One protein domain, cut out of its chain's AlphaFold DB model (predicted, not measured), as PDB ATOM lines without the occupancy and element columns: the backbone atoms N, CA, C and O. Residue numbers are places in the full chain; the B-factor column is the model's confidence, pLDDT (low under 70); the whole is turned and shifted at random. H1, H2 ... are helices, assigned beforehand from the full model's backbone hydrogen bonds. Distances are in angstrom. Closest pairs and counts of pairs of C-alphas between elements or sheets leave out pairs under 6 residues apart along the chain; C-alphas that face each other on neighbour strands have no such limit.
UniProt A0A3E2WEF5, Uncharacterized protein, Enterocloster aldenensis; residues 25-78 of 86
ATOM      1  N   SER A  25     208.963 204.978 151.463       86.06
ATOM      2  CA  SER A  25     208.241 205.488 150.295       86.06
ATOM      3  C   SER A  25     207.682 204.349 149.437       86.06
ATOM      4  O   SER A  25     208.219 203.239 149.419       86.06
ATOM      5  N   MET A  26     206.629 204.628 148.662       84.25
ATOM      6  CA  MET A  26     206.106 203.674 147.673       84.25
ATOM      7  C   MET A  26     207.181 203.249 146.664       84.25
ATOM      8  O   MET A  26     207.245 202.081 146.292       84.25
ATOM      9  N   GLU A  27     208.047 204.171 146.242       89.56
ATOM     10  CA  GLU A  27     209.123 203.889 145.288       89.56
ATOM     11  C   GLU A  27     210.185 202.950 145.866       89.56
ATOM     12  O   GLU A  27     210.706 202.082 145.159       89.56
ATOM     13  N   ASP A  28     210.516 203.111 147.148       86.94
ATOM     14  CA  ASP A  28     211.449 202.223 147.836       86.94
ATOM     15  C   ASP A  28     210.813 200.851 148.069       86.94
ATOM     16  O   ASP A  28     211.452 199.832 147.806       86.94
ATOM     17  N   MET A  29     209.531 200.804 148.452       86.44
ATOM     18  CA  MET A  29     208.781 199.550 148.573       86.44
ATOM     19  C   MET A  29     208.684 198.810 147.233       86.44
ATOM     20  O   MET A  29     208.915 197.605 147.184       86.44
ATOM     21  N   ALA A  30     208.428 199.511 146.126       87.38
ATOM     22  CA  ALA A  30     208.394 198.916 144.790       87.38
ATOM     23  C   ALA A  30     209.757 198.329 144.386       87.38
ATOM     24  O   ALA A  30     209.832 197.218 143.853       87.38
ATOM     25  N   ARG A  31     210.855 199.031 144.697       87.38
ATOM     26  CA  ARG A  31     212.217 198.506 144.507       87.38
ATOM     27  C   ARG A  31     212.463 197.255 145.354       87.38
ATOM     28  O   ARG A  31     213.017 196.282 144.843       87.38
ATOM     29  N   MET A  32     212.016 197.246 146.610       87.94
ATOM     30  CA  MET A  32     212.116 196.076 147.488       87.94
ATOM     31  C   MET A  32     211.301 194.887 146.960       87.94
ATOM     32  O   MET A  32     211.820 193.773 146.946       87.94
ATOM     33  N   LEU A  33     210.077 195.106 146.459       87.56
ATOM     34  CA  LEU A  33     209.261 194.058 145.829       87.56
ATOM     35  C   LEU A  33     210.001 193.389 144.666       87.56
ATOM     36  O   LEU A  33     209.989 192.166 144.559       87.56
ATOM     37  N   GLY A  34     210.711 194.168 143.844       89.81
ATOM     38  CA  GLY A  34     211.558 193.629 142.776       89.81
ATOM     39  C   GLY A  34     212.682 192.722 143.297       89.81
ATOM     40  O   GLY A  34     212.931 191.654 142.737       89.81
ATOM     41  N   VAL A  35     213.333 193.100 144.402       90.56
ATOM     42  CA  VAL A  35     214.367 192.268 145.044       90.56
ATOM     43  C   VAL A  35     213.769 190.978 145.606       90.56
ATOM     44  O   VAL A  35     214.319 189.900 145.378       90.56
ATOM     45  N   PHE A  36     212.629 191.053 146.297       88.88
ATOM     46  CA  PHE A  36     211.951 189.864 146.817       88.88
ATOM     47  C   PHE A  36     211.498 188.927 145.695       88.88
ATOM     48  O   PHE A  36     211.711 187.720 145.794       88.88
ATOM     49  N   ALA A  37     210.971 189.470 144.596       89.94
ATOM     50  CA  ALA A  37     210.616 188.697 143.411       89.94
ATOM     51  C   ALA A  37     211.815 187.925 142.845       89.94
ATOM     52  O   ALA A  37     211.703 186.736 142.547       89.94
ATOM     53  N   ALA A  38     212.984 188.569 142.756       92.31
ATOM     54  CA  ALA A  38     214.207 187.913 142.303       92.31
ATOM     55  C   ALA A  38     214.645 186.775 143.243       92.31
ATOM     56  O   ALA A  38     215.080 185.724 142.771       92.31
ATOM     57  N   ILE A  39     214.500 186.952 144.562       93.50
ATOM     58  CA  ILE A  39     214.796 185.908 145.555       93.50
ATOM     59  C   ILE A  39     213.845 184.715 145.386       93.50
ATOM     60  O   ILE A  39     214.308 183.575 145.331       93.50
ATOM     61  N   VAL A  40     212.536 184.961 145.262       91.19
ATOM     62  CA  VAL A  40     211.535 183.901 145.051       91.19
ATOM     63  C   VAL A  40     211.825 183.137 143.760       91.19
ATOM     64  O   VAL A  40     211.886 181.907 143.782       91.19
ATOM     65  N   ALA A  41     212.090 183.847 142.661       93.44
ATOM     66  CA  ALA A  41     212.427 183.233 141.382       93.44
ATOM     67  C   ALA A  41     213.697 182.369 141.473       93.44
ATOM     68  O   ALA A  41     213.719 181.244 140.972       93.44
ATOM     69  N   ALA A  42     214.741 182.852 142.154       95.81
ATOM     70  CA  ALA A  42     215.970 182.090 142.352       95.81
ATOM     71  C   ALA A  42     215.730 180.797 143.150       95.81
ATOM     72  O   ALA A  42     216.254 179.745 142.784       95.81
ATOM     73  N   GLU A  43     214.930 180.847 144.217       95.25
ATOM     74  CA  GLU A  43     214.592 179.661 145.012       95.25
ATOM     75  C   GLU A  43     213.705 178.668 144.250       95.25
ATOM     76  O   GLU A  43     213.904 177.458 144.360       95.25
ATOM     77  N   ALA A  44     212.768 179.156 143.438       94.19
ATOM     78  CA  ALA A  44     211.922 178.322 142.593       94.19
ATOM     79  C   ALA A  44     212.742 177.560 141.537       94.19
ATOM     80  O   ALA A  44     212.630 176.336 141.415       94.19
ATOM     81  N   VAL A  45     213.657 178.255 140.851       96.06
ATOM     82  CA  VAL A  45     214.577 177.637 139.882       96.06
ATOM     83  C   VAL A  45     215.495 176.616 140.561       96.06
ATOM     84  O   VAL A  45     215.663 175.512 140.047       96.06
ATOM     85  N   LYS A  46     216.046 176.915 141.749       96.25
ATOM     86  CA  LYS A  46     216.858 175.951 142.525       96.25
ATOM     87  C   LYS A  46     216.103 174.664 142.868       96.25
ATOM     88  O   LYS A  46     216.731 173.621 143.027       96.25
ATOM     89  N   ARG A  47     214.777 174.733 142.998       95.88
ATOM     90  CA  ARG A  47     213.901 173.585 143.289       95.88
ATOM     91  C   ARG A  47     213.443 172.839 142.033       95.88
ATOM     92  O   ARG A  47     212.728 171.851 142.160       95.88
ATOM     93  N   GLY A  48     213.889 173.265 140.851       96.62
ATOM     94  CA  GLY A  48     213.649 172.580 139.582       96.62
ATOM     95  C   GLY A  48     212.438 173.077 138.796       96.62
ATOM     96  O   GLY A  48     212.074 172.426 137.819       96.62
ATOM     97  N   MET A  49     211.824 174.202 139.180       96.94
ATOM     98  CA  MET A  49     210.737 174.797 138.394       96.94
ATOM     99  C   MET A  49     211.249 175.347 137.059       96.94
ATOM    100  O   MET A  49     212.361 175.882 136.971       96.94
ATOM    101  N   GLY A  50     210.424 175.235 136.017       97.19
ATOM    102  CA  GLY A  50     210.733 175.795 134.703       97.19
ATOM    103  C   GLY A  50     210.705 177.326 134.713       97.19
ATOM    104  O   GLY A  50     209.944 177.935 135.452       97.19
ATOM    105  N   VAL A  51     211.504 177.979 133.863       95.56
ATOM    106  CA  VAL A  51     211.576 179.457 133.828       95.56
ATOM    107  C   VAL A  51     210.216 180.103 133.545       95.56
ATOM    108  O   VAL A  51     209.867 181.076 134.206       95.56
ATOM    109  N   GLU A  52     209.453 179.577 132.585       96.38
ATOM    110  CA  GLU A  52     208.120 180.116 132.273       96.38
ATOM    111  C   GLU A  52     207.124 179.840 133.404       96.38
ATOM    112  O   GLU A  52     206.419 180.747 133.822       96.38
ATOM    113  N   GLU A  53     207.174 178.651 134.007       96.00
ATOM    114  CA  GLU A  53     206.359 178.310 135.180       96.00
ATOM    115  C   GLU A  53     206.625 179.256 136.363       96.00
ATOM    116  O   GLU A  53     205.700 179.679 137.049       96.00
ATOM    117  N   VAL A  54     207.886 179.646 136.586       95.12
ATOM    118  CA  VAL A  54     208.242 180.637 137.611       95.12
ATOM    119  C   VAL A  54     207.663 182.011 137.282       95.12
ATOM    120  O   VAL A  54     207.170 182.685 138.182       95.12
ATOM    121  N   LYS A  55     207.717 182.452 136.020       93.25
ATOM    122  CA  LYS A  55     207.147 183.747 135.617       93.25
ATOM    123  C   LYS A  55     205.633 183.774 135.797       93.25
ATOM    124  O   LYS A  55     205.128 184.749 136.348       93.25
ATOM    125  N   ASP A  56     204.950 182.709 135.387       95.25
ATOM    126  CA  ASP A  56     203.501 182.574 135.532       95.25
ATOM    127  C   ASP A  56     203.110 182.578 137.016       95.25
ATOM    128  O   ASP A  56     202.297 183.397 137.440       95.25
ATOM    129  N   ALA A  57     203.792 181.781 137.847       91.50
ATOM    130  CA  ALA A  57     203.553 181.756 139.290       91.50
ATOM    131  C   ALA A  57     203.805 183.120 139.960       91.50
ATOM    132  O   ALA A  57     203.063 183.525 140.852       91.50
ATOM    133  N   MET A  58     204.842 183.853 139.538       91.94
ATOM    134  CA  MET A  58     205.106 185.201 140.047       91.94
ATOM    135  C   MET A  58     203.998 186.185 139.659       91.94
ATOM    136  O   MET A  58     203.591 186.989 140.498       91.94
ATOM    137  N   LEU A  59     203.501 186.124 138.420       91.38
ATOM    138  CA  LEU A  59     202.379 186.949 137.976       91.38
ATOM    139  C   LEU A  59     201.122 186.650 138.799       91.38
ATOM    140  O   LEU A  59     200.488 187.584 139.289       91.38
ATOM    141  N   ASP A  60     200.817 185.372 139.021       92.62
ATOM    142  CA  ASP A  60     199.676 184.942 139.829       92.62
ATOM    143  C   ASP A  60     199.768 185.449 141.272       92.62
ATOM    144  O   ASP A  60     198.782 185.944 141.817       92.62
ATOM    145  N   ILE A  61     200.959 185.403 141.884       89.25
ATOM    146  CA  ILE A  61     201.195 185.943 143.231       89.25
ATOM    147  C   ILE A  61     200.896 187.445 143.278       89.25
ATOM    148  O   ILE A  61     200.220 187.909 144.196       89.25
ATOM    149  N   PHE A  62     201.375 188.214 142.295       87.69
ATOM    150  CA  PHE A  62     201.129 189.655 142.257       87.69
ATOM    151  C   PHE A  62     199.659 189.991 142.004       87.69
ATOM    152  O   PHE A  62     199.134 190.897 142.649       87.69
ATOM    153  N   LEU A  63     198.990 189.258 141.113       89.94
ATOM    154  CA  LEU A  63     197.561 189.432 140.857       89.94
ATOM    155  C   LEU A  63     196.730 189.078 142.092       89.94
ATOM    156  O   LEU A  63     195.824 189.823 142.444       89.94
ATOM    157  N   ALA A  64     197.061 187.996 142.798       87.38
ATOM    158  CA  ALA A  64     196.395 187.637 144.047       87.38
ATOM    159  C   ALA A  64     196.593 188.711 145.130       87.38
ATOM    160  O   ALA A  64     195.649 189.040 145.848       87.38
ATOM    161  N   ALA A  65     197.791 189.302 145.211       82.25
ATOM    162  CA  ALA A  65     198.104 190.362 146.166       82.25
ATOM    163  C   ALA A  65     197.324 191.669 145.918       82.25
ATOM    164  O   ALA A  65     197.177 192.479 146.831       82.25
ATOM    165  N   THR A  66     196.818 191.884 144.703       85.38
ATOM    166  CA  THR A  66     196.031 193.073 144.345       85.38
ATOM    167  C   THR A  66     194.567 192.763 144.046       85.38
ATOM    168  O   THR A  66     193.787 193.688 143.848       85.38
ATOM    169  N   ALA A  67     194.155 191.493 144.061       83.75
ATOM    170  CA  ALA A  67     192.819 191.067 143.644       83.75
ATOM    171  C   ALA A  67     191.679 191.676 144.474       83.75
ATOM    172  O   ALA A  67     190.576 191.842 143.963       83.75
ATOM    173  N   ARG A  68     191.936 191.990 145.752       75.88
ATOM    174  CA  ARG A  68     190.962 192.626 146.656       75.88
ATOM    175  C   ARG A  68     190.970 194.156 146.583       75.88
ATOM    176  O   ARG A  68     190.171 194.788 147.259       75.88
ATOM    177  N   LEU A  69     191.874 194.757 145.810       83.44
ATOM    178  CA  LEU A  69     191.925 196.204 145.658       83.44
ATOM    179  C   LEU A  69     190.803 196.658 144.716       83.44
ATOM    180  O   LEU A  69     190.957 196.653 143.495       83.44
ATOM    181  N   ASP A  70     189.681 197.062 145.297       84.94
ATOM    182  CA  ASP A  70     188.590 197.761 144.619       84.94
ATOM    183  C   ASP A  70     188.429 199.191 145.171       84.94
ATOM    184  O   ASP A  70     189.213 199.641 146.008       84.94
ATOM    185  N   GLU A  71     187.452 199.947 144.662       86.31
ATOM    186  CA  GLU A  71     187.246 201.347 145.066       86.31
ATOM    187  C   GLU A  71     186.774 201.501 146.520       86.31
ATOM    188  O   GLU A  71     187.105 202.505 147.149       86.31
ATOM    189  N   GLU A  72     186.042 200.523 147.061       79.56
ATOM    190  CA  GLU A  72     185.580 200.534 148.456       79.56
ATOM    191  C   GLU A  72     186.783 200.384 149.393       79.56
ATOM    192  O   GLU A  72     187.053 201.251 150.222       79.56
ATOM    193  N   HIS A  73     187.615 199.374 149.146       79.38
ATOM    194  CA  HIS A  73     188.850 199.162 149.895       79.38
ATOM    195  C   HIS A  73     189.870 200.291 149.687       79.38
ATOM    196  O   HIS A  73     190.596 200.672 150.607       79.38
ATOM    197  N   ALA A  74     189.944 200.860 148.480       81.19
ATOM    198  CA  ALA A  74     190.808 202.002 148.213       81.19
ATOM    199  C   ALA A  74     190.379 203.239 149.012       81.19
ATOM    200  O   ALA A  74     191.241 204.027 149.411       81.19
ATOM    201  N   GLN A  75     189.077 203.426 149.244       81.44
ATOM    202  CA  GLN A  75     188.576 204.491 150.102       81.44
ATOM    203  C   GLN A  75     188.993 204.264 151.563       81.44
ATOM    204  O   GLN A  75     189.581 205.171 152.152       81.44
ATOM    205  N   ASP A  76     188.827 203.053 152.095       78.56
ATOM    206  CA  ASP A  76     189.233 202.713 153.467       78.56
ATOM    207  C   ASP A  76     190.733 202.955 153.715       78.56
ATOM    208  O   ASP A  76     191.132 203.532 154.733       78.56
ATOM    209  N   ILE A  77     191.584 202.587 152.751       80.12
ATOM    210  CA  ILE A  77     193.034 202.837 152.818       80.12
ATOM    211  C   ILE A  77     193.331 204.344 152.859       80.12
ATOM    212  O   ILE A  77     194.184 204.788 153.632       80.12
ATOM    213  N   ARG A  78     192.641 205.153 152.041       80.62
ATOM    214  CA  ARG A  78     192.818 206.621 152.025       80.62
ATOM    215  C   ARG A  78     192.386 207.264 153.344       80.62
ATOM    216  O   ARG A  78     192.953 208.286 153.720       80.62
TER     217      ARG A  78
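What this domain is: This is residues 25 to 78 of the 86 residues of an uncharacterized protein of Enterocloster aldenensis (UniProt A0A3E2WEF5). The long helix H1 and the helix H2 make a helical hairpin, opened as a V that is closed at their linked ends, while the short helix H3 lies beyond the far end of H2 and touches neither. The 54 printed residues hold three named helices, H1, H2 and H3, and no named strand: all helix. The whole is loose, with a radius of gyration of the C-alphas of 14.1 A, and elongated, spanning 42 by 22 by 12 A.

How they stand to each other: H1, residues 26 to 46, touches H2, residues 51 to 66, with residues 37 to 45 alone, and H2 touches it with residues 51 to 58 alone. Their closest C-alphas, of Ala 41 and Val 54, are 6.2 A apart. They run opposite ways at a steep tilt of 38 degrees. H3, residues 71 to 78, is apart from both. In H1, H2 and H3 every O i to N i+4 pair is within hydrogen-bond range.

Where its parts are: H1 measures 30.2 A from C-alpha 26 at (206.106, 203.674, 147.673) to C-alpha 46. H2 measures 23.2 A, and H3 10.4 A, ending with C-alpha 78 at (192.818, 206.621, 152.025).

The domain as a whole: The C-alphas farthest apart, of Gly 48 and Gln 75, are 41.9 A apart. Both links are tight, the printed part has no cut, and no printed residue is under pLDDT 70.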